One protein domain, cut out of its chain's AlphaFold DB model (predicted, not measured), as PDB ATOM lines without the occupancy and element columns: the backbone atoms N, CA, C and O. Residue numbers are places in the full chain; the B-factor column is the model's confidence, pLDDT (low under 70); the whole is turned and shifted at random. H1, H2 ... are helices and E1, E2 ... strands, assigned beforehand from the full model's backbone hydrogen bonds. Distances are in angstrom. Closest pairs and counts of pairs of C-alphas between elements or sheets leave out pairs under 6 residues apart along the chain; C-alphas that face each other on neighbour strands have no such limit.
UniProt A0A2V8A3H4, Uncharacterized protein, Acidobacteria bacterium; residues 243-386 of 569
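What this domain is: This is residues 243 to 386 of the 569 residues of an uncharacterized protein of Acidobacteria bacterium (UniProt A0A2V8A3H4). One six-stranded antiparallel sheet, strongly twisted and curled like part of a barrel, makes the core, with H2 packed on it chiefly at E1 and E6. H1 lies near one end of the long axis, while at the other end H3 packs on H4, which only grazes the sheet. The printed part has 144 residues, with four named helices and six named strands in the order H1 E1 E2 E3 E4 H2 H3 E5 H4 E6; the sheet's order is E4 E3 E2 E1 E6 E5. The class is mixed, helices and strands, with under half of the residues in named elements. The whole is compact, with a radius of gyration of the C-alphas of 14.3 A, and spans 46 by 31 by 28 A.

Where its parts are: H1, residues 243 to 246, begins at C-alpha 243 (22.619, -23.583, -21.682) and is 6.0 A long. E1, residues 253 to 259, is 18.8 A long, and E2, residues 273 to 279, 19.3 A. E3 is residues 282 to 285 and E4 residues 289 to 292. H2, residues 302 to 309, is 10.5 A long, and H3, residues 323 to 331, 12.0 A. E5 is residues 338 to 341. H4, residues 360 to 367, is 10.2 A long. E6, residues 377 to 382, is 17.0 A long and ends at C-alpha 382 (26.393, -40.943, -6.960).

How they stand to each other: E1, E2, E3 and E4 form a meander, each strand the antiparallel neighbour of the one before. N 256 and O 276 of the hairpin E1 and E2 are within hydrogen-bond range at 2.8 A, as are N 277 and O 284 of the hairpin E2 and E3 at 2.8 A, and N 291 and O 283 of the hairpin E3 and E4 at 2.9 A. E6 has staggered pairing: its residues 377 to 380 pair with E5, with N 378 and O 340 at 2.8 A, and its residues 380 to 382 with E1, with N 257 and O 381 at 2.9 A. H2 is on the sheet; its closest C-alphas to E6 are those of Ser 309 and Asp 382, 4.5 A apart. H4 only grazes the sheet, with residues 362 to 366. H3 and H4 touch at a steep tilt of 40 degrees, opposite ways, the closest C-alphas being those of Phe 327 and Met 367, 5.0 A apart. H1 and H3 are not on the sheet. In H2, H3 and H4 every O i to N i+4 pair is within hydrogen-bond range; H1 is too short for such a pair.

The domain as a whole: The C-alphas farthest apart, those of Gln 248 and Ala 324, are 46.0 A from each other. The printed part has no cut. The links E1 to E2, H2 to H3 and E5 to H4 are long. The mean pLDDT of the printed part is 80.9; it is under 70 at residue 248, residues 262 to 271, residues 312 to 334 and residue 369.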
ATOM      1  N   ASP A 243      23.109 -23.681 -20.300       92.19
ATOM      2  CA  ASP A 243      22.619 -23.583 -21.682       92.19
ATOM      3  C   ASP A 243      21.282 -24.311 -21.853       92.19
ATOM      4  O   ASP A 243      20.442 -23.927 -22.670       92.19
ATOM      5  N   LEU A 244      21.015 -25.297 -20.990       91.12
ATOM      6  CA  LEU A 244      19.737 -26.002 -20.932       91.12
ATOM      7  C   LEU A 244      18.563 -25.085 -20.552       91.12
ATOM      8  O   LEU A 244      17.418 -25.481 -20.741       91.12
ATOM      9  N   ARG A 245      18.802 -23.848 -20.075       87.56
ATOM     10  CA  ARG A 245      17.739 -22.841 -19.860       87.56
ATOM     11  C   ARG A 245      16.984 -22.510 -21.147       87.56
ATOM     12  O   ARG A 245      15.812 -22.151 -21.080       87.56
ATOM     13  N   ALA A 246      17.650 -22.613 -22.300       82.94
ATOM     14  CA  ALA A 246      17.027 -22.380 -23.600       82.94
ATOM     15  C   ALA A 246      16.026 -23.490 -23.977       82.94
ATOM     16  O   ALA A 246      15.140 -23.269 -24.803       82.94
ATOM     17  N   ILE A 247      16.136 -24.672 -23.360       76.44
ATOM     18  CA  ILE A 247      15.270 -25.824 -23.615       76.44
ATOM     19  C   ILE A 247      14.044 -25.722 -22.699       76.44
ATOM     20  O   ILE A 247      14.137 -25.792 -21.476       76.44
ATOM     21  N   GLN A 248      12.871 -25.505 -23.298       61.16
ATOM     22  CA  GLN A 248      11.714 -24.961 -22.578       61.16
ATOM     23  C   GLN A 248      10.986 -25.924 -21.627       61.16
ATOM     24  O   GLN A 248      10.289 -25.412 -20.754       61.16
ATOM     25  N   ARG A 249      11.101 -27.258 -21.760       76.56
ATOM     26  CA  ARG A 249      10.555 -28.294 -20.844       76.56
ATOM     27  C   ARG A 249      10.951 -29.709 -21.320       76.56
ATOM     28  O   ARG A 249      11.037 -29.901 -22.531       76.56
ATOM     29  N   PRO A 250      11.061 -30.707 -20.419       83.31
ATOM     30  CA  PRO A 250      11.025 -30.589 -18.958       83.31
ATOM     31  C   PRO A 250      12.310 -29.952 -18.402       83.31
ATOM     32  O   PRO A 250      13.359 -29.995 -19.039       83.31
ATOM     33  N   LEU A 251      12.231 -29.350 -17.208       89.81
ATOM     34  CA  LEU A 251      13.419 -28.840 -16.517       89.81
ATOM     35  C   LEU A 251      14.306 -30.025 -16.124       89.81
ATOM     36  O   LEU A 251      13.926 -30.824 -15.270       89.81
ATOM     37  N   HIS A 252      15.483 -30.118 -16.732       91.88
ATOM     38  CA  HIS A 252      16.443 -31.160 -16.404       91.88
ATOM     39  C   HIS A 252      17.081 -30.887 -15.034       91.88
ATOM     40  O   HIS A 252      17.646 -29.813 -14.796       91.88
ATOM     41  N   ILE A 253      16.970 -31.861 -14.131       93.81
ATOM     42  CA  ILE A 253      17.546 -31.830 -12.787       93.81
ATOM     43  C   ILE A 253      18.323 -33.125 -12.605       93.81
ATOM     44  O   ILE A 253      17.765 -34.211 -12.727       93.81
ATOM     45  N   VAL A 254      19.604 -32.990 -12.295       95.62
ATOM     46  CA  VAL A 254      20.501 -34.100 -12.004       95.62
ATOM     47  C   VAL A 254      20.648 -34.210 -10.490       95.62
ATOM     48  O   VAL A 254      20.996 -33.226  -9.830       95.62
ATOM     49  N   ASN A 255      20.351 -35.386  -9.940       94.94
ATOM     50  CA  ASN A 255      20.516 -35.680  -8.518       94.94
ATOM     51  C   ASN A 255      21.930 -36.208  -8.241       94.94
ATOM     52  O   ASN A 255      22.478 -36.986  -9.011       94.94
ATOM     53  N   THR A 256      22.509 -35.799  -7.122       95.00
ATOM     54  CA  THR A 256      23.807 -36.255  -6.616       95.00
ATOM     55  C   THR A 256      23.728 -36.367  -5.096       95.00
ATOM     56  O   THR A 256      22.832 -35.787  -4.476       95.00
ATOM     57  N   ALA A 257      24.659 -37.087  -4.481       92.12
ATOM     58  CA  ALA A 257      24.757 -37.157  -3.029       92.12
ATOM     59  C   ALA A 257      25.867 -36.239  -2.506       92.12
ATOM     60  O   ALA A 257      27.028 -36.344  -2.911       92.12
ATOM     61  N   LEU A 258      25.515 -35.365  -1.567       90.88
ATOM     62  CA  LEU A 258      26.445 -34.613  -0.733       90.88
ATOM     63  C   LEU A 258      26.899 -35.501   0.428       90.88
ATOM     64  O   LEU A 258      26.082 -35.861   1.270       90.88
ATOM     65  N   ASN A 259      28.189 -35.828   0.500       85.88
ATOM     66  CA  ASN A 259      28.718 -36.706   1.548       85.88
ATOM     67  C   ASN A 259      28.985 -35.942   2.852       85.88
ATOM     68  O   ASN A 259      29.743 -34.969   2.862       85.88
ATOM     69  N   LEU A 260      28.403 -36.430   3.948       80.50
ATOM     70  CA  LEU A 260      28.418 -35.838   5.289       80.50
ATOM     71  C   LEU A 260      28.797 -36.884   6.350       80.50
ATOM     72  O   LEU A 260      28.085 -37.067   7.337       80.50
ATOM     73  N   VAL A 261      29.905 -37.601   6.142       70.38
ATOM     74  CA  VAL A 261      30.347 -38.682   7.044       70.38
ATOM     75  C   VAL A 261      30.684 -38.143   8.443       70.38
ATOM     76  O   VAL A 261      30.404 -38.794   9.448       70.38
ATOM     77  N   SER A 262      31.228 -36.925   8.532       60.69
ATOM     78  CA  SER A 262      31.506 -36.242   9.797       60.69
ATOM     79  C   SER A 262      30.492 -35.121  10.024       60.69
ATOM     80  O   SER A 262      30.649 -33.996   9.545       60.69
ATOM     81  N   THR A 263      29.420 -35.441  10.752       60.53
ATOM     82  CA  THR A 263      28.369 -34.484  11.114       60.53
ATOM     83  C   THR A 263      27.972 -34.589  12.583       60.53
ATOM     84  O   THR A 263      27.978 -35.663  13.181       60.53
ATOM     85  N   ASN A 264      27.601 -33.447  13.167       53.56
ATOM     86  CA  ASN A 264      27.138 -33.340  14.551       53.56
ATOM     87  C   ASN A 264      25.635 -33.640  14.703       53.56
ATOM     88  O   ASN A 264      25.108 -33.586  15.815       53.56
ATOM     89  N   LYS A 265      24.913 -33.927  13.608       59.25
ATOM     90  CA  LYS A 265      23.481 -34.252  13.658       59.25
ATOM     91  C   LYS A 265      23.276 -35.761  13.793       59.25
ATOM     92  O   LYS A 265      23.558 -36.520  12.872       59.25
ATOM     93  N   LEU A 266      22.715 -36.180  14.930       53.31
ATOM     94  CA  LEU A 266      22.417 -37.583  15.262       53.31
ATOM     95  C   LEU A 266      21.600 -38.312  14.178       53.31
ATOM     96  O   LEU A 266      21.870 -39.471  13.895       53.31
ATOM     97  N   ALA A 267      20.662 -37.624  13.517       52.34
ATOM     98  CA  ALA A 267      19.831 -38.200  12.452       52.34
ATOM     99  C   ALA A 267      20.618 -38.641  11.199       52.34
ATOM    100  O   ALA A 267      20.080 -39.348  10.346       52.34
ATOM    101  N   TRP A 268      21.873 -38.206  11.065       56.62
ATOM    102  CA  TRP A 268      22.687 -38.363   9.861       56.62
ATOM    103  C   TRP A 268      23.876 -39.309  10.043       56.62
ATOM    104  O   TRP A 268      24.541 -39.626   9.059       56.62
ATOM    105  N   GLN A 269      24.106 -39.809  11.263       53.88
ATOM    106  CA  GLN A 269      25.188 -40.756  11.557       53.88
ATOM    107  C   GLN A 269      25.048 -42.065  10.766       53.88
ATOM    108  O   GLN A 269      26.052 -42.582  10.283       53.88
ATOM    109  N   ASP A 270      23.815 -42.536  10.553       55.03
ATOM    110  CA  ASP A 270      23.548 -43.766   9.795       55.03
ATOM    111  C   ASP A 270      23.483 -43.547   8.275       55.03
ATOM    112  O   ASP A 270      23.676 -44.484   7.504       55.03
ATOM    113  N   ARG A 271      23.180 -42.323   7.816       66.38
ATOM    114  CA  ARG A 271      22.935 -42.024   6.391       66.38
ATOM    115  C   ARG A 271      24.170 -41.494   5.673       66.38
ATOM    116  O   ARG A 271      24.372 -41.818   4.508       66.38
ATOM    117  N   GLN A 272      24.968 -40.673   6.364       75.56
ATOM    118  CA  GLN A 272      26.233 -40.092   5.897       75.56
ATOM    119  C   GLN A 272      26.160 -39.316   4.563       75.56
ATOM    120  O   GLN A 272      27.200 -38.975   3.996       75.56
ATOM    121  N   ALA A 273      24.960 -39.014   4.057       85.06
ATOM    122  CA  ALA A 273      24.732 -38.320   2.796       85.06
ATOM    123  C   ALA A 273      23.402 -37.544   2.789       85.06
ATOM    124  O   ALA A 273      22.458 -37.919   3.485       85.06
ATOM    125  N   GLU A 274      23.336 -36.500   1.962       88.69
ATOM    126  CA  GLU A 274      22.160 -35.651   1.711       88.69
ATOM    127  C   GLU A 274      21.957 -35.427   0.206       88.69
ATOM    128  O   GLU A 274      22.903 -35.562  -0.576       88.69
ATOM    129  N   SER A 275      20.746 -35.054  -0.222       92.94
ATOM    130  CA  SER A 275      20.516 -34.717  -1.635       92.94
ATOM    131  C   SER A 275      21.242 -33.429  -2.024       92.94
ATOM    132  O   SER A 275      21.249 -32.442  -1.286       92.94
ATOM    133  N   PHE A 276      21.822 -33.425  -3.220       95.69
ATOM    134  CA  PHE A 276      22.360 -32.253  -3.888       95.69
ATOM    135  C   PHE A 276      21.909 -32.270  -5.345       95.69
ATOM    136  O   PHE A 276      22.104 -33.252  -6.058       95.69
ATOM    137  N   THR A 277      21.328 -31.170  -5.817       96.81
ATOM    138  CA  THR A 277      20.779 -31.081  -7.175       96.81
ATOM    139  C   THR A 277      21.559 -30.112  -8.038       96.81
ATOM    140  O   THR A 277      22.008 -29.057  -7.586       96.81
ATOM    141  N   ILE A 278      21.697 -30.477  -9.308       97.12
ATOM    142  CA  ILE A 278      22.326 -29.675 -10.349       97.12
ATOM    143  C   ILE A 278      21.291 -29.485 -11.458       97.12
ATOM    144  O   ILE A 278      20.793 -30.447 -12.035       97.12
ATOM    145  N   SER A 279      20.931 -28.238 -11.745       95.31
ATOM    146  CA  SER A 279      19.957 -27.888 -12.785       95.31
ATOM    147  C   SER A 279      20.483 -26.755 -13.657       95.31
ATOM    148  O   SER A 279      21.532 -26.178 -13.373       95.31
ATOM    149  N   ALA A 280      19.743 -26.385 -14.699       94.75
ATOM    150  CA  ALA A 280      20.097 -25.233 -15.528       94.75
ATOM    151  C   ALA A 280      20.063 -23.894 -14.768       94.75
ATOM    152  O   ALA A 280      20.715 -22.923 -15.158       94.75
ATOM    153  N   LEU A 281      19.284 -23.837 -13.684       94.00
ATOM    154  CA  LEU A 281      19.074 -22.630 -12.892       94.00
ATOM    155  C   LEU A 281      20.089 -22.546 -11.755       94.00
ATOM    156  O   LEU A 281      20.831 -21.571 -11.659       94.00
ATOM    157  N   HIS A 282      20.120 -23.582 -10.917       95.44
ATOM    158  CA  HIS A 282      20.924 -23.595  -9.704       95.44
ATOM    159  C   HIS A 282      21.540 -24.963  -9.401       95.44
ATOM    160  O   HIS A 282      20.993 -26.007  -9.778       95.44
ATOM    161  N   CYS A 283      22.633 -24.917  -8.640       97.00
ATOM    162  CA  CYS A 283      23.353 -26.041  -8.054       97.00
ATOM    163  C   CYS A 283      23.385 -25.888  -6.534       97.00
ATOM    164  O   CYS A 283      23.735 -24.815  -6.032       97.00
ATOM    165  N   GLY A 284      23.033 -26.938  -5.798       95.81
ATOM    166  CA  GLY A 284      23.030 -26.894  -4.340       95.81
ATOM    167  C   GLY A 284      22.054 -27.858  -3.689       95.81
ATOM    168  O   GLY A 284      21.516 -28.769  -4.321       95.81
ATOM    169  N   SER A 285      21.795 -27.618  -2.410       93.12
ATOM    170  CA  SER A 285      20.776 -28.334  -1.648       93.12
ATOM    171  C   SER A 285      20.068 -27.406  -0.673       93.12
ATOM    172  O   SER A 285      20.528 -26.296  -0.404       93.12
ATOM    173  N   HIS A 286      18.958 -27.868  -0.100       88.12
ATOM    174  CA  HIS A 286      18.250 -27.123   0.940       88.12
ATOM    175  C   HIS A 286      19.142 -26.819   2.165       88.12
ATOM    176  O   HIS A 286      18.910 -25.830   2.854       88.12
ATOM    177  N   LEU A 287      20.160 -27.652   2.423       85.56
ATOM    178  CA  LEU A 287      21.034 -27.548   3.589       85.56
ATOM    179  C   LEU A 287      22.139 -26.505   3.405       85.56
ATOM    180  O   LEU A 287      22.328 -25.638   4.255       85.56
ATOM    181  N   VAL A 288      22.885 -26.605   2.304       90.12
ATOM    182  CA  VAL A 288      24.016 -25.707   2.019       90.12
ATOM    183  C   VAL A 288      23.602 -24.501   1.176       90.12
ATOM    184  O   VAL A 288      24.402 -23.605   0.938       90.12
ATOM    185  N   GLY A 289      22.347 -24.434   0.742       93.06
ATOM    186  CA  GLY A 289      21.846 -23.396  -0.146       93.06
ATOM    187  C   GLY A 289      22.180 -23.657  -1.614       93.06
ATOM    188  O   GLY A 289      22.821 -24.644  -1.981       93.06
ATOM    189  N   TYR A 290      21.717 -22.740  -2.460       95.62
ATOM    190  CA  TYR A 290      21.794 -22.838  -3.914       95.62
ATOM    191  C   TYR A 290      22.619 -21.695  -4.509       95.62
ATOM    192  O   TYR A 290      22.540 -20.548  -4.062       95.62
ATOM    193  N   ARG A 291      23.397 -22.007  -5.549       97.25
ATOM    194  CA  ARG A 291      24.177 -21.055  -6.354       97.25
ATOM    195  C   ARG A 291      23.784 -21.148  -7.826       97.25
ATOM    196  O   ARG A 291      23.391 -22.228  -8.259       97.25
ATOM    197  N   PRO A 292      23.876 -20.055  -8.597       96.94
ATOM    198  CA  PRO A 292      23.498 -20.067 -10.004       96.94
ATOM    199  C   PRO A 292      24.481 -20.913 -10.834       96.94
ATOM    200  O   PRO A 292      25.699 -20.869 -10.632       96.94
ATOM    201  N   SER A 293      23.946 -21.734 -11.742       95.38
ATOM    202  CA  SER A 293      24.729 -22.762 -12.453       95.38
ATOM    203  C   SER A 293      25.724 -22.210 -13.479       95.38
ATOM    204  O   SER A 293      26.694 -22.886 -13.810       95.38
ATOM    205  N   ASP A 294      25.509 -20.986 -13.961       95.44
ATOM    206  CA  ASP A 294      26.409 -20.246 -14.865       95.44
ATOM    207  C   ASP A 294      27.645 -19.662 -14.158       95.44
ATOM    208  O   ASP A 294      28.546 -19.134 -14.805       95.44
ATOM    209  N   GLU A 295      27.734 -19.782 -12.836       95.69
ATOM    210  CA  GLU A 295      28.917 -19.375 -12.075       95.69
ATOM    211  C   GLU A 295      29.494 -20.514 -11.231       95.69
ATOM    212  O   GLU A 295      30.710 -20.587 -11.023       95.69
ATOM    213  N   TYR A 296      28.639 -21.414 -10.740       96.25
ATOM    214  CA  TYR A 296      29.050 -22.508  -9.867       96.25
ATOM    215  C   TYR A 296      30.053 -23.434 -10.561       96.25
ATOM    216  O   TYR A 296      29.829 -23.876 -11.690       96.25
ATOM    217  N   GLY A 297      31.162 -23.734  -9.878       91.44
ATOM    218  CA  GLY A 297      32.182 -24.645 -10.400       91.44
ATOM    219  C   GLY A 297      32.753 -24.243 -11.767       91.44
ATOM    220  O   GLY A 297      33.050 -25.125 -12.567       91.44
ATOM    221  N   LYS A 298      32.886 -22.935 -12.043       90.56
ATOM    222  CA  LYS A 298      33.327 -22.374 -13.332       90.56
ATOM    223  C   LYS A 298      32.437 -22.846 -14.492       90.56
ATOM    224  O   LYS A 298      32.952 -23.372 -15.473       90.56
ATOM    225  N   GLN A 299      31.124 -22.635 -14.357       92.38
ATOM    226  CA  GLN A 299      30.093 -23.117 -15.288       92.38
ATOM    227  C   GLN A 299      30.080 -24.641 -15.367       92.38
ATOM    228  O   GLN A 299      30.627 -25.253 -16.285       92.38
ATOM    229  N   ILE A 300      29.466 -25.269 -14.365       94.25
ATOM    230  CA  ILE A 300      29.338 -26.722 -14.337       94.25
ATOM    231  C   ILE A 300      28.660 -27.237 -15.617       94.25
ATOM    232  O   ILE A 300      27.616 -26.743 -16.040       94.25
ATOM    233  N   SER A 301      29.266 -28.247 -16.242       94.25
ATOM    234  CA  SER A 301      28.763 -28.829 -17.486       94.25
ATOM    235  C   SER A 301      27.791 -29.980 -17.231       94.25
ATOM    236  O   SER A 301      27.853 -30.632 -16.182       94.25
ATOM    237  N   LEU A 302      26.929 -30.277 -18.209       94.19
ATOM    238  CA  LEU A 302      26.030 -31.434 -18.151       94.19
ATOM    239  C   LEU A 302      26.813 -32.743 -18.031       94.19
ATOM    240  O   LEU A 302      26.449 -33.606 -17.236       94.19
ATOM    241  N   GLY A 303      27.940 -32.862 -18.740       93.06
ATOM    242  CA  GLY A 303      28.842 -34.003 -18.598       93.06
ATOM    243  C   GLY A 303      29.346 -34.187 -17.165       93.06
ATOM    244  O   GLY A 303      29.337 -35.304 -16.654       93.06
ATOM    245  N   THR A 304      29.726 -33.105 -16.475       93.06
ATOM    246  CA  THR A 304      30.143 -33.174 -15.063       93.06
ATOM    247  C   THR A 304      28.993 -33.603 -14.161       93.06
ATOM    248  O   THR A 304      29.174 -34.508 -13.350       93.06
ATOM    249  N   ALA A 305      27.812 -33.000 -14.318       94.88
ATOM    250  CA  ALA A 305      26.637 -33.345 -13.523       94.88
ATOM    251  C   ALA A 305      26.262 -34.829 -13.682       94.88
ATOM    252  O   ALA A 305      26.129 -35.540 -12.688       94.88
ATOM    253  N   MET A 306      26.184 -35.312 -14.926       93.50
ATOM    254  CA  MET A 306      25.894 -36.712 -15.258       93.50
ATOM    255  C   MET A 306      26.928 -37.671 -14.649       93.50
ATOM    256  O   MET A 306      26.563 -38.705 -14.100       93.50
ATOM    257  N   THR A 307      28.211 -37.306 -14.686       92.00
ATOM    258  CA  THR A 307      29.285 -38.126 -14.098       92.00
ATOM    259  C   THR A 307      29.156 -38.229 -12.588       92.00
ATOM    260  O   THR A 307      29.316 -39.313 -12.040       92.00
ATOM    261  N   LEU A 308      28.864 -37.115 -11.912       92.75
ATOM    262  CA  LEU A 308      28.679 -37.108 -10.461       92.75
ATOM    263  C   LEU A 308      27.464 -37.935 -10.056       92.75
ATOM    264  O   LEU A 308      27.549 -38.688  -9.095       92.75
ATOM    265  N   SER A 309      26.371 -37.838 -10.815       92.50
ATOM    266  CA  SER A 309      25.154 -38.609 -10.564       92.50
ATOM    267  C   SER A 309      25.366 -40.114 -10.663       92.50
ATOM    268  O   SER A 309      24.692 -40.816  -9.927       92.50
ATOM    269  N   GLY A 310      26.253 -40.589 -11.546       84.88
ATOM    270  CA  GLY A 310      26.556 -42.014 -11.746       84.88
ATOM    271  C   GLY A 310      27.886 -42.469 -11.141       84.88
ATOM    272  O   GLY A 310      28.456 -43.470 -11.574       84.88
ATOM    273  N   ALA A 311      28.452 -41.708 -10.200       76.94
ATOM    274  CA  ALA A 311      29.750 -41.985  -9.587       76.94
ATOM    275  C   ALA A 311      29.696 -43.128  -8.549       76.94
ATOM    276  O   ALA A 311      30.119 -42.945  -7.402       76.94
ATOM    277  N   ALA A 312      29.194 -44.300  -8.952       60.03
ATOM    278  CA  ALA A 312      28.897 -45.440  -8.081       60.03
ATOM    279  C   ALA A 312      30.121 -45.959  -7.306       60.03
ATOM    280  O   ALA A 312      29.993 -46.476  -6.200       60.03
ATOM    281  N   VAL A 313      31.334 -45.791  -7.851       56.81
ATOM    282  CA  VAL A 313      32.594 -46.077  -7.146       56.81
ATOM    283  C   VAL A 313      33.154 -44.779  -6.567       56.81
ATOM    284  O   VAL A 313      33.914 -44.050  -7.210       56.81
ATOM    285  N   ALA A 314      32.782 -44.488  -5.326       53.00
ATOM    286  CA  ALA A 314      33.334 -43.393  -4.541       53.00
ATOM    287  C   ALA A 314      33.875 -43.944  -3.212       53.00
ATOM    288  O   ALA A 314      33.281 -44.867  -2.666       53.00
ATOM    289  N   PRO A 315      34.960 -43.387  -2.644       48.62
ATOM    290  CA  PRO A 315      35.446 -43.809  -1.329       48.62
ATOM    291  C   PRO A 315      34.408 -43.637  -0.215       48.62
ATOM    292  O   PRO A 315      34.425 -44.392   0.751       48.62
ATOM    293  N   ASN A 316      33.483 -42.685  -0.370       52.62
ATOM    294  CA  ASN A 316      32.327 -42.495   0.501       52.62
ATOM    295  C   ASN A 316      31.050 -42.812  -0.298       52.62
ATOM    296  O   ASN A 316      30.740 -42.105  -1.258       52.62
ATOM    297  N   GLN A 317      30.350 -43.885   0.079       55.31
ATOM    298  CA  GLN A 317      29.121 -44.396  -0.550       55.31
ATOM    299  C   GLN A 317      27.905 -44.246   0.384       55.31
ATOM    300  O   GLN A 317      27.056 -45.134   0.477       55.31
ATOM    301  N   GLY A 318      27.843 -43.155   1.159       55.84
ATOM    302  CA  GLY A 318      26.824 -42.982   2.203       55.84
ATOM    303  C   GLY A 318      26.855 -44.130   3.222       55.84
ATOM    304  O   GLY A 318      27.931 -44.546   3.654       55.84
ATOM    305  N   SER A 319      25.691 -44.690   3.558       39.06
ATOM    306  CA  SER A 319      25.528 -45.768   4.552       39.06
ATOM    307  C   SER A 319      26.214 -47.101   4.206       39.06
ATOM    308  O   SER A 319      26.240 -48.001   5.041       39.06
ATOM    309  N   GLN A 320      26.744 -47.258   2.988       50.25
ATOM    310  CA  GLN A 320      27.484 -48.454   2.555       50.25
ATOM    311  C   GLN A 320      29.014 -48.285   2.641       50.25
ATOM    312  O   GLN A 320      29.765 -49.184   2.264       50.25
ATOM    313  N   SER A 321      29.499 -47.148   3.154       55.28
ATOM    314  CA  SER A 321      30.935 -46.877   3.283       55.28
ATOM    315  C   SER A 321      31.597 -47.822   4.294       55.28
ATOM    316  O   SER A 321      31.130 -47.961   5.423       55.28
ATOM    317  N   SER A 322      32.736 -48.423   3.931       58.59
ATOM    318  CA  SER A 322      33.610 -49.104   4.898       58.59
ATOM    319  C   SER A 322      34.965 -48.392   4.976       58.59
ATOM    320  O   SER A 322      35.565 -48.154   3.929       58.59
ATOM    321  N   PRO A 323      35.501 -48.085   6.178       56.19
ATOM    322  CA  PRO A 323      36.745 -47.317   6.312       56.19
ATOM    323  C   PRO A 323      37.937 -47.914   5.551       56.19
ATOM    324  O   PRO A 323      38.757 -47.185   5.000       56.19
ATOM    325  N   ALA A 324      38.016 -49.246   5.480       49.16
ATOM    326  CA  ALA A 324      39.055 -49.943   4.728       49.16
ATOM    327  C   ALA A 324      38.890 -49.772   3.207       49.16
ATOM    328  O   ALA A 324      39.877 -49.528   2.515       49.16
ATOM    329  N   LEU A 325      37.662 -49.855   2.681       59.88
ATOM    330  CA  LEU A 325      37.395 -49.622   1.261       59.88
ATOM    331  C   LEU A 325      37.600 -48.147   0.895       59.88
ATOM    332  O   LEU A 325      38.227 -47.868  -0.122       59.88
ATOM    333  N   THR A 326      37.163 -47.215   1.747       62.25
ATOM    334  CA  THR A 326      37.418 -45.773   1.607       62.25
ATOM    335  C   THR A 326      38.916 -45.493   1.509       62.25
ATOM    336  O   THR A 326      39.363 -44.821   0.578       62.25
ATOM    337  N   PHE A 327      39.709 -46.063   2.421       61.88
ATOM    338  CA  PHE A 327      41.162 -45.929   2.409       61.88
ATOM    339  C   PHE A 327      41.775 -46.489   1.119       61.88
ATOM    340  O   PHE A 327      42.541 -45.789   0.462       61.88
ATOM    341  N   LEU A 328      41.411 -47.714   0.718       62.16
ATOM    342  CA  LEU A 328      41.960 -48.360  -0.479       62.16
ATOM    343  C   LEU A 328      41.596 -47.612  -1.766       62.16
ATOM    344  O   LEU A 328      42.477 -47.341  -2.579       62.16
ATOM    345  N   LEU A 329      40.326 -47.241  -1.949       68.62
ATOM    346  CA  LEU A 329      39.877 -46.510  -3.136       68.62
ATOM    347  C   LEU A 329      40.521 -45.121  -3.219       68.62
ATOM    348  O   LEU A 329      40.885 -44.689  -4.311       68.62
ATOM    349  N   THR A 330      40.724 -44.447  -2.081       67.38
ATOM    350  CA  THR A 330      41.428 -43.154  -2.044       67.38
ATOM    351  C   THR A 330      42.918 -43.327  -2.347       67.38
ATOM    352  O   THR A 330      43.458 -42.588  -3.169       67.38
ATOM    353  N   LEU A 331      43.578 -44.329  -1.751       66.69
ATOM    354  CA  LEU A 331      45.007 -44.605  -1.937       66.69
ATOM    355  C   LEU A 331      45.342 -44.970  -3.390       66.69
ATOM    356  O   LEU A 331      46.317 -44.468  -3.942       66.69
ATOM    357  N   PHE A 332      44.520 -45.812  -4.021       62.88
ATOM    358  CA  PHE A 332      44.665 -46.172  -5.435       62.88
ATOM    359  C   PHE A 332      44.020 -45.158  -6.386       62.88
ATOM    360  O   PHE A 332      44.037 -45.367  -7.598       62.88
ATOM    361  N   ASN A 333      43.456 -44.064  -5.855       68.56
ATOM    362  CA  ASN A 333      42.779 -43.012  -6.614       68.56
ATOM    363  C   ASN A 333      41.683 -43.560  -7.561       68.56
ATOM    364  O   ASN A 333      41.386 -43.003  -8.623       68.56
ATOM    365  N   ALA A 334      41.063 -44.667  -7.152       65.12
ATOM    366  CA  ALA A 334      39.999 -45.369  -7.853       65.12
ATOM    367  C   ALA A 334      38.637 -44.751  -7.497       65.12
ATOM    368  O   ALA A 334      37.771 -45.403  -6.919       65.12
ATOM    369  N   ARG A 335      38.476 -43.455  -7.789       73.81
ATOM    370  CA  ARG A 335      37.304 -42.660  -7.395       73.81
ATOM    371  C   ARG A 335      36.643 -41.959  -8.574       73.81
ATOM    372  O   ARG A 335      37.322 -41.426  -9.452       73.81
ATOM    373  N   LEU A 336      35.313 -41.943  -8.549       77.12
ATOM    374  CA  LEU A 336      34.461 -41.298  -9.549       77.12
ATOM    375  C   LEU A 336      33.761 -40.034  -9.026       77.12
ATOM    376  O   LEU A 336      33.255 -39.261  -9.833       77.12
ATOM    377  N   GLY A 337      33.720 -39.811  -7.708       84.19
ATOM    378  CA  GLY A 337      33.193 -38.572  -7.124       84.19
ATOM    379  C   GLY A 337      34.148 -37.389  -7.300       84.19
ATOM    380  O   GLY A 337      35.280 -37.550  -7.764       84.19
ATOM    381  N   ALA A 338      33.702 -36.185  -6.934       88.44
ATOM    382  CA  ALA A 338      34.524 -34.982  -7.055       88.44
ATOM    383  C   ALA A 338      34.334 -34.002  -5.896       88.44
ATOM    384  O   ALA A 338      33.249 -33.860  -5.329       88.44
ATOM    385  N   TRP A 339      35.404 -33.266  -5.603       90.50
ATOM    386  CA  TRP A 339      35.377 -32.131  -4.689       90.50
ATOM    387  C   TRP A 339      34.992 -30.851  -5.426       90.50
ATOM    388  O   TRP A 339      35.692 -30.437  -6.346       90.50
ATOM    389  N   LEU A 340      33.927 -30.185  -4.999       92.94
ATOM    390  CA  LEU A 340      33.477 -28.913  -5.564       92.94
ATOM    391  C   LEU A 340      33.459 -27.826  -4.493       92.94
ATOM    392  O   LEU A 340      33.422 -28.116  -3.298       92.94
ATOM    393  N   GLY A 341      33.511 -26.560  -4.908       93.19
ATOM    394  CA  GLY A 341      33.350 -25.445  -3.982       93.19
ATOM    395  C   GLY A 341      32.012 -25.521  -3.248       93.19
ATOM    396  O   GLY A 341      30.974 -25.723  -3.868       93.19
ATOM    397  N   ASN A 342      32.018 -25.350  -1.928       94.75
ATOM    398  CA  ASN A 342      30.794 -25.417  -1.137       94.75
ATOM    399  C   ASN A 342      29.850 -24.248  -1.497       94.75
ATOM    400  O   ASN A 342      30.272 -23.097  -1.393       94.75
ATOM    401  N   PRO A 343      28.588 -24.484  -1.909       94.94
ATOM    402  CA  PRO A 343      27.668 -23.397  -2.255       94.94
ATOM    403  C   PRO A 343      27.252 -22.544  -1.043       94.94
ATOM    404  O   PRO A 343      26.843 -21.391  -1.222       94.94
ATOM    405  N   GLY A 344      27.377 -23.077   0.172       93.44
ATOM    406  CA  GLY A 344      26.968 -22.422   1.407       93.44
ATOM    407  C   GLY A 344      27.947 -21.381   1.944       93.44
ATOM    408  O   GLY A 344      28.936 -21.033   1.293       93.44
ATOM    409  N   PRO A 345      27.683 -20.862   3.158       91.00
ATOM    410  CA  PRO A 345      28.500 -19.814   3.770       91.00
ATOM    411  C   PRO A 345      29.978 -20.200   3.911       91.00
ATOM    412  O   PRO A 345      30.852 -19.374   3.654       91.00
ATOM    413  N   ALA A 346      30.264 -21.464   4.241       90.50
ATOM    414  CA  ALA A 346      31.629 -21.973   4.387       90.50
ATOM    415  C   ALA A 346      32.456 -21.889   3.090       90.50
ATOM    416  O   ALA A 346      33.676 -21.744   3.147       90.50
ATOM    417  N   GLY A 347      31.804 -21.938   1.924       91.94
ATOM    418  CA  GLY A 347      32.452 -21.814   0.619       91.94
ATOM    419  C   GLY A 347      32.199 -20.490  -0.092       91.94
ATOM    420  O   GLY A 347      32.324 -20.425  -1.314       91.94
ATOM    421  N   ALA A 348      31.889 -19.410   0.635       92.44
ATOM    422  CA  ALA A 348      31.615 -18.092   0.050       92.44
ATOM    423  C   ALA A 348      32.697 -17.604  -0.941       92.44
ATOM    424  O   ALA A 348      32.378 -16.901  -1.901       92.44
ATOM    425  N   TYR A 349      33.951 -18.027  -0.753       92.75
ATOM    426  CA  TYR A 349      35.090 -17.681  -1.613       92.75
ATOM    427  C   TYR A 349      35.520 -18.795  -2.581       92.75
ATOM    428  O   TYR A 349      36.395 -18.576  -3.418       92.75
ATOM    429  N   THR A 350      34.931 -19.985  -2.481       93.50
ATOM    430  CA  THR A 350      35.362 -21.192  -3.207       93.50
ATOM    431  C   THR A 350      34.284 -21.778  -4.111       93.50
ATOM    432  O   THR A 350      34.637 -22.528  -5.008       93.50
ATOM    433  N   TRP A 351      33.003 -21.428  -3.958       94.31
ATOM    434  CA  TRP A 351      31.877 -22.008  -4.718       94.31
ATOM    435  C   TRP A 351      31.983 -21.891  -6.251       94.31
ATOM    436  O   TRP A 351      31.409 -22.695  -6.984       94.31
ATOM    437  N   ARG A 352      32.741 -20.911  -6.762       95.06
ATOM    438  CA  ARG A 352      33.033 -20.769  -8.203       95.06
ATOM    439  C   ARG A 352      34.158 -21.685  -8.693       95.06
ATOM    440  O   ARG A 352      34.417 -21.752  -9.890       95.06
ATOM    441  N   LEU A 353      34.864 -22.364  -7.795       90.62
ATOM    442  CA  LEU A 353      35.958 -23.265  -8.134       90.62
ATOM    443  C   LEU A 353      35.402 -24.657  -8.450       90.62
ATOM    444  O   LEU A 353      34.626 -25.223  -7.682       90.62
ATOM    445  N   ARG A 354      35.836 -25.218  -9.582       86.94
ATOM    446  CA  ARG A 354      35.499 -26.591 -10.005       86.94
ATOM    447  C   ARG A 354      36.264 -27.668  -9.218       86.94
ATOM    448  O   ARG A 354      36.003 -28.854  -9.383       86.94
ATOM    449  N   ASP A 355      37.254 -27.254  -8.431       86.56
ATOM    450  CA  ASP A 355      38.181 -28.125  -7.718       86.56
ATOM    451  C   ASP A 355      38.880 -27.388  -6.557       86.56
ATOM    452  O   ASP A 355      38.928 -26.151  -6.546       86.56
ATOM    453  N   PRO A 356      39.429 -28.124  -5.572       86.19
ATOM    454  CA  PRO A 356      40.274 -27.544  -4.540       86.19
ATOM    455  C   PRO A 356      41.621 -27.068  -5.082       86.19
ATOM    456  O   PRO A 356      42.362 -27.842  -5.680       86.19
ATOM    457  N   ARG A 357      41.995 -25.823  -4.754       81.00
ATOM    458  CA  ARG A 357      43.321 -25.262  -5.097       81.00
ATOM    459  C   ARG A 357      44.490 -25.997  -4.442       81.00
ATOM    460  O   ARG A 357      45.615 -25.905  -4.916       81.00
ATOM    461  N   TRP A 358      44.236 -26.654  -3.314       78.75
ATOM    462  CA  TRP A 358      45.243 -27.397  -2.573       78.75
ATOM    463  C   TRP A 358      44.688 -28.771  -2.221       78.75
ATOM    464  O   TRP A 358      43.713 -28.892  -1.477       78.75
ATOM    465  N   GLY A 359      45.288 -29.794  -2.821       72.19
ATOM    466  CA  GLY A 359      44.791 -31.164  -2.801       72.19
ATOM    467  C   GLY A 359      44.950 -31.994  -1.521       72.19
ATOM    468  O   GLY A 359      44.079 -32.836  -1.290       72.19
ATOM    469  N   PRO A 360      45.970 -31.800  -0.656       78.69
ATOM    470  CA  PRO A 360      46.221 -32.740   0.435       78.69
ATOM    471  C   PRO A 360      45.098 -32.756   1.475       78.69
ATOM    472  O   PRO A 360      44.648 -33.824   1.874       78.69
ATOM    473  N   ALA A 361      44.593 -31.589   1.890       79.50
ATOM    474  CA  ALA A 361      43.543 -31.513   2.910       79.50
ATOM    475  C   ALA A 361      42.228 -32.215   2.491       79.50
ATOM    476  O   ALA A 361      41.733 -33.032   3.275       79.50
ATOM    477  N   PRO A 362      41.675 -31.989   1.280       80.00
ATOM    478  CA  PRO A 362      40.553 -32.776   0.764       80.00
ATOM    479  C   PRO A 362      40.843 -34.280   0.690       80.00
ATOM    480  O   PRO A 362      40.021 -35.067   1.142       80.00
ATOM    481  N   LEU A 363      42.023 -34.686   0.200       78.38
ATOM    482  CA  LEU A 363      42.392 -36.103   0.073       78.38
ATOM    483  C   LEU A 363      42.498 -36.810   1.428       78.38
ATOM    484  O   LEU A 363      41.972 -37.907   1.584       78.38
ATOM    485  N   PHE A 364      43.117 -36.184   2.431       77.12
ATOM    486  CA  PHE A 364      43.143 -36.727   3.792       77.12
ATOM    487  C   PHE A 364      41.752 -36.749   4.423       77.12
ATOM    488  O   PHE A 364      41.412 -37.700   5.125       77.12
ATOM    489  N   SER A 365      40.931 -35.727   4.168       73.31
ATOM    490  CA  SER A 365      39.546 -35.722   4.647       73.31
ATOM    491  C   SER A 365      38.744 -36.858   4.022       73.31
ATOM    492  O   SER A 365      37.978 -37.509   4.716       73.31
ATOM    493  N   GLU A 366      38.955 -37.152   2.743       75.38
ATOM    494  CA  GLU A 366      38.348 -38.291   2.054       75.38
ATOM    495  C   GLU A 366      38.847 -39.624   2.625       75.38
ATOM    496  O   GLU A 366      38.039 -40.442   3.058       75.38
ATOM    497  N   MET A 367      40.171 -39.793   2.725       71.56
ATOM    498  CA  MET A 367      40.838 -41.018   3.184       71.56
ATOM    499  C   MET A 367      40.429 -41.431   4.603       71.56
ATOM    500  O   MET A 367      40.379 -42.620   4.909       71.56
ATOM    501  N   PHE A 368      40.137 -40.456   5.466       73.00
ATOM    502  CA  PHE A 368      39.721 -40.686   6.850       73.00
ATOM    503  C   PHE A 368      38.213 -40.507   7.088       73.00
ATOM    504  O   PHE A 368      37.802 -40.444   8.247       73.00
ATOM    505  N   GLY A 369      37.387 -40.390   6.038       64.19
ATOM    506  CA  GLY A 369      35.929 -40.256   6.178       64.19
ATOM    507  C   GLY A 369      35.490 -38.987   6.924       64.19
ATOM    508  O   GLY A 369      34.536 -38.996   7.693       64.19
ATOM    509  N   ARG A 370      36.203 -37.874   6.748       74.06
ATOM    510  CA  ARG A 370      35.949 -36.572   7.394       74.06
ATOM    511  C   ARG A 370      35.252 -35.572   6.464       74.06
ATOM    512  O   ARG A 370      35.493 -34.369   6.545       74.06
ATOM    513  N   THR A 371      34.418 -36.055   5.547       77.12
ATOM    514  CA  THR A 371      33.612 -35.196   4.668       77.12
ATOM    515  C   THR A 371      32.499 -34.513   5.472       77.12
ATOM    516  O   THR A 371      31.842 -35.141   6.301       77.12
ATOM    517  N   THR A 372      32.324 -33.204   5.274       78.50
ATOM    518  CA  THR A 372      31.382 -32.354   6.024       78.50
ATOM    519  C   THR A 372      30.909 -31.183   5.155       78.50
ATOM    520  O   THR A 372      31.575 -30.807   4.188       78.50
ATOM    521  N   ASP A 373      29.777 -30.585   5.519       77.19
ATOM    522  CA  ASP A 373      29.173 -29.389   4.921       77.19
ATOM    523  C   ASP A 373      29.779 -28.072   5.426       77.19
ATOM    524  O   ASP A 373      29.478 -27.005   4.894       77.19
ATOM    525  N   THR A 374      30.641 -28.120   6.441       82.81
ATOM    526  CA  THR A 374      31.261 -26.927   7.050       82.81
ATOM    527  C   THR A 374      32.603 -26.538   6.427       82.81
ATOM    528  O   THR A 374      33.169 -25.498   6.762       82.81
ATOM    529  N   ASN A 375      33.106 -27.341   5.488       86.50
ATOM    530  CA  ASN A 375      34.361 -27.081   4.790       86.50
ATOM    531  C   ASN A 375      34.169 -26.135   3.591       86.50
ATOM    532  O   ASN A 375      33.088 -26.096   2.999       86.50
ATOM    533  N   PRO A 376      35.226 -25.432   3.133       90.19
ATOM    534  CA  PRO A 376      35.169 -24.627   1.907       90.19
ATOM    535  C   PRO A 376      34.866 -25.439   0.638       90.19
ATOM    536  O   PRO A 376      34.486 -24.872  -0.386       90.19
ATOM    537  N   TYR A 377      35.031 -26.759   0.689       91.62
ATOM    538  CA  TYR A 377      34.732 -27.681  -0.399       91.62
ATOM    539  C   TYR A 377      33.825 -28.799   0.106       91.62
ATOM    540  O   TYR A 377      33.950 -29.233   1.251       91.62
ATOM    541  N   VAL A 378      32.949 -29.276  -0.771       91.75
ATOM    542  CA  VAL A 378      32.041 -30.401  -0.543       91.75
ATOM    543  C   VAL A 378      32.392 -31.552  -1.472       91.75
ATOM    544  O   VAL A 378      32.843 -31.331  -2.597       91.75
ATOM    545  N   TYR A 379      32.181 -32.781  -1.006       90.19
ATOM    546  CA  TYR A 379      32.409 -33.981  -1.803       90.19
ATOM    547  C   TYR A 379      31.081 -34.524  -2.335       90.19
ATOM    548  O   TYR A 379      30.212 -34.920  -1.549       90.19
ATOM    549  N   LEU A 380      30.933 -34.535  -3.661       91.44
ATOM    550  CA  LEU A 380      29.749 -35.052  -4.344       91.44
ATOM    551  C   LEU A 380      30.024 -36.431  -4.954       91.44
ATOM    552  O   LEU A 380      31.092 -36.673  -5.524       91.44
ATOM    553  N   SER A 381      29.038 -37.314  -4.852       89.75
ATOM    554  CA  SER A 381      29.065 -38.680  -5.383       89.75
ATOM    555  C   SER A 381      27.721 -39.064  -6.010       89.75
ATOM    556  O   SER A 381      26.818 -38.229  -6.091       89.75
ATOM    557  N   ASP A 382      27.595 -40.343  -6.379       89.56
ATOM    558  CA  ASP A 382      26.393 -40.943  -6.960       89.56
ATOM    559  C   ASP A 382      25.109 -40.531  -6.230       89.56
ATOM    560  O   ASP A 382      25.052 -40.555  -4.996       89.56
ATOM    561  N   GLY A 383      24.076 -40.162  -6.990       87.19
ATOM    562  CA  GLY A 383      22.764 -39.816  -6.441       87.19
ATOM    563  C   GLY A 383      22.121 -40.975  -5.677       87.19
ATOM    564  O   GLY A 383      21.439 -40.737  -4.676       87.19
ATOM    565  N   GLY A 384      22.412 -42.214  -6.076       86.00
ATOM    566  CA  GLY A 384      21.981 -43.453  -5.435       86.00
ATOM    567  C   GLY A 384      22.481 -43.638  -4.006       86.00
ATOM    568  O   GLY A 384      21.807 -44.292  -3.213       86.00
ATOM    569  N   HIS A 385      23.576 -42.979  -3.608       86.06
ATOM    570  CA  HIS A 385      24.020 -42.990  -2.207       86.06
ATOM    571  C   HIS A 385      23.025 -42.281  -1.266       86.06
ATOM    572  O   HIS A 385      23.052 -42.508  -0.055       86.06
ATOM    573  N   PHE A 386      22.123 -41.445  -1.803       89.75
ATOM    574  CA  PHE A 386      21.026 -40.835  -1.050       89.75
ATOM    575  C   PHE A 386      19.642 -41.274  -1.548       89.75
ATOM    576  O   PHE A 386      18.850 -41.786  -0.758       89.75
TER     577      PHE A 386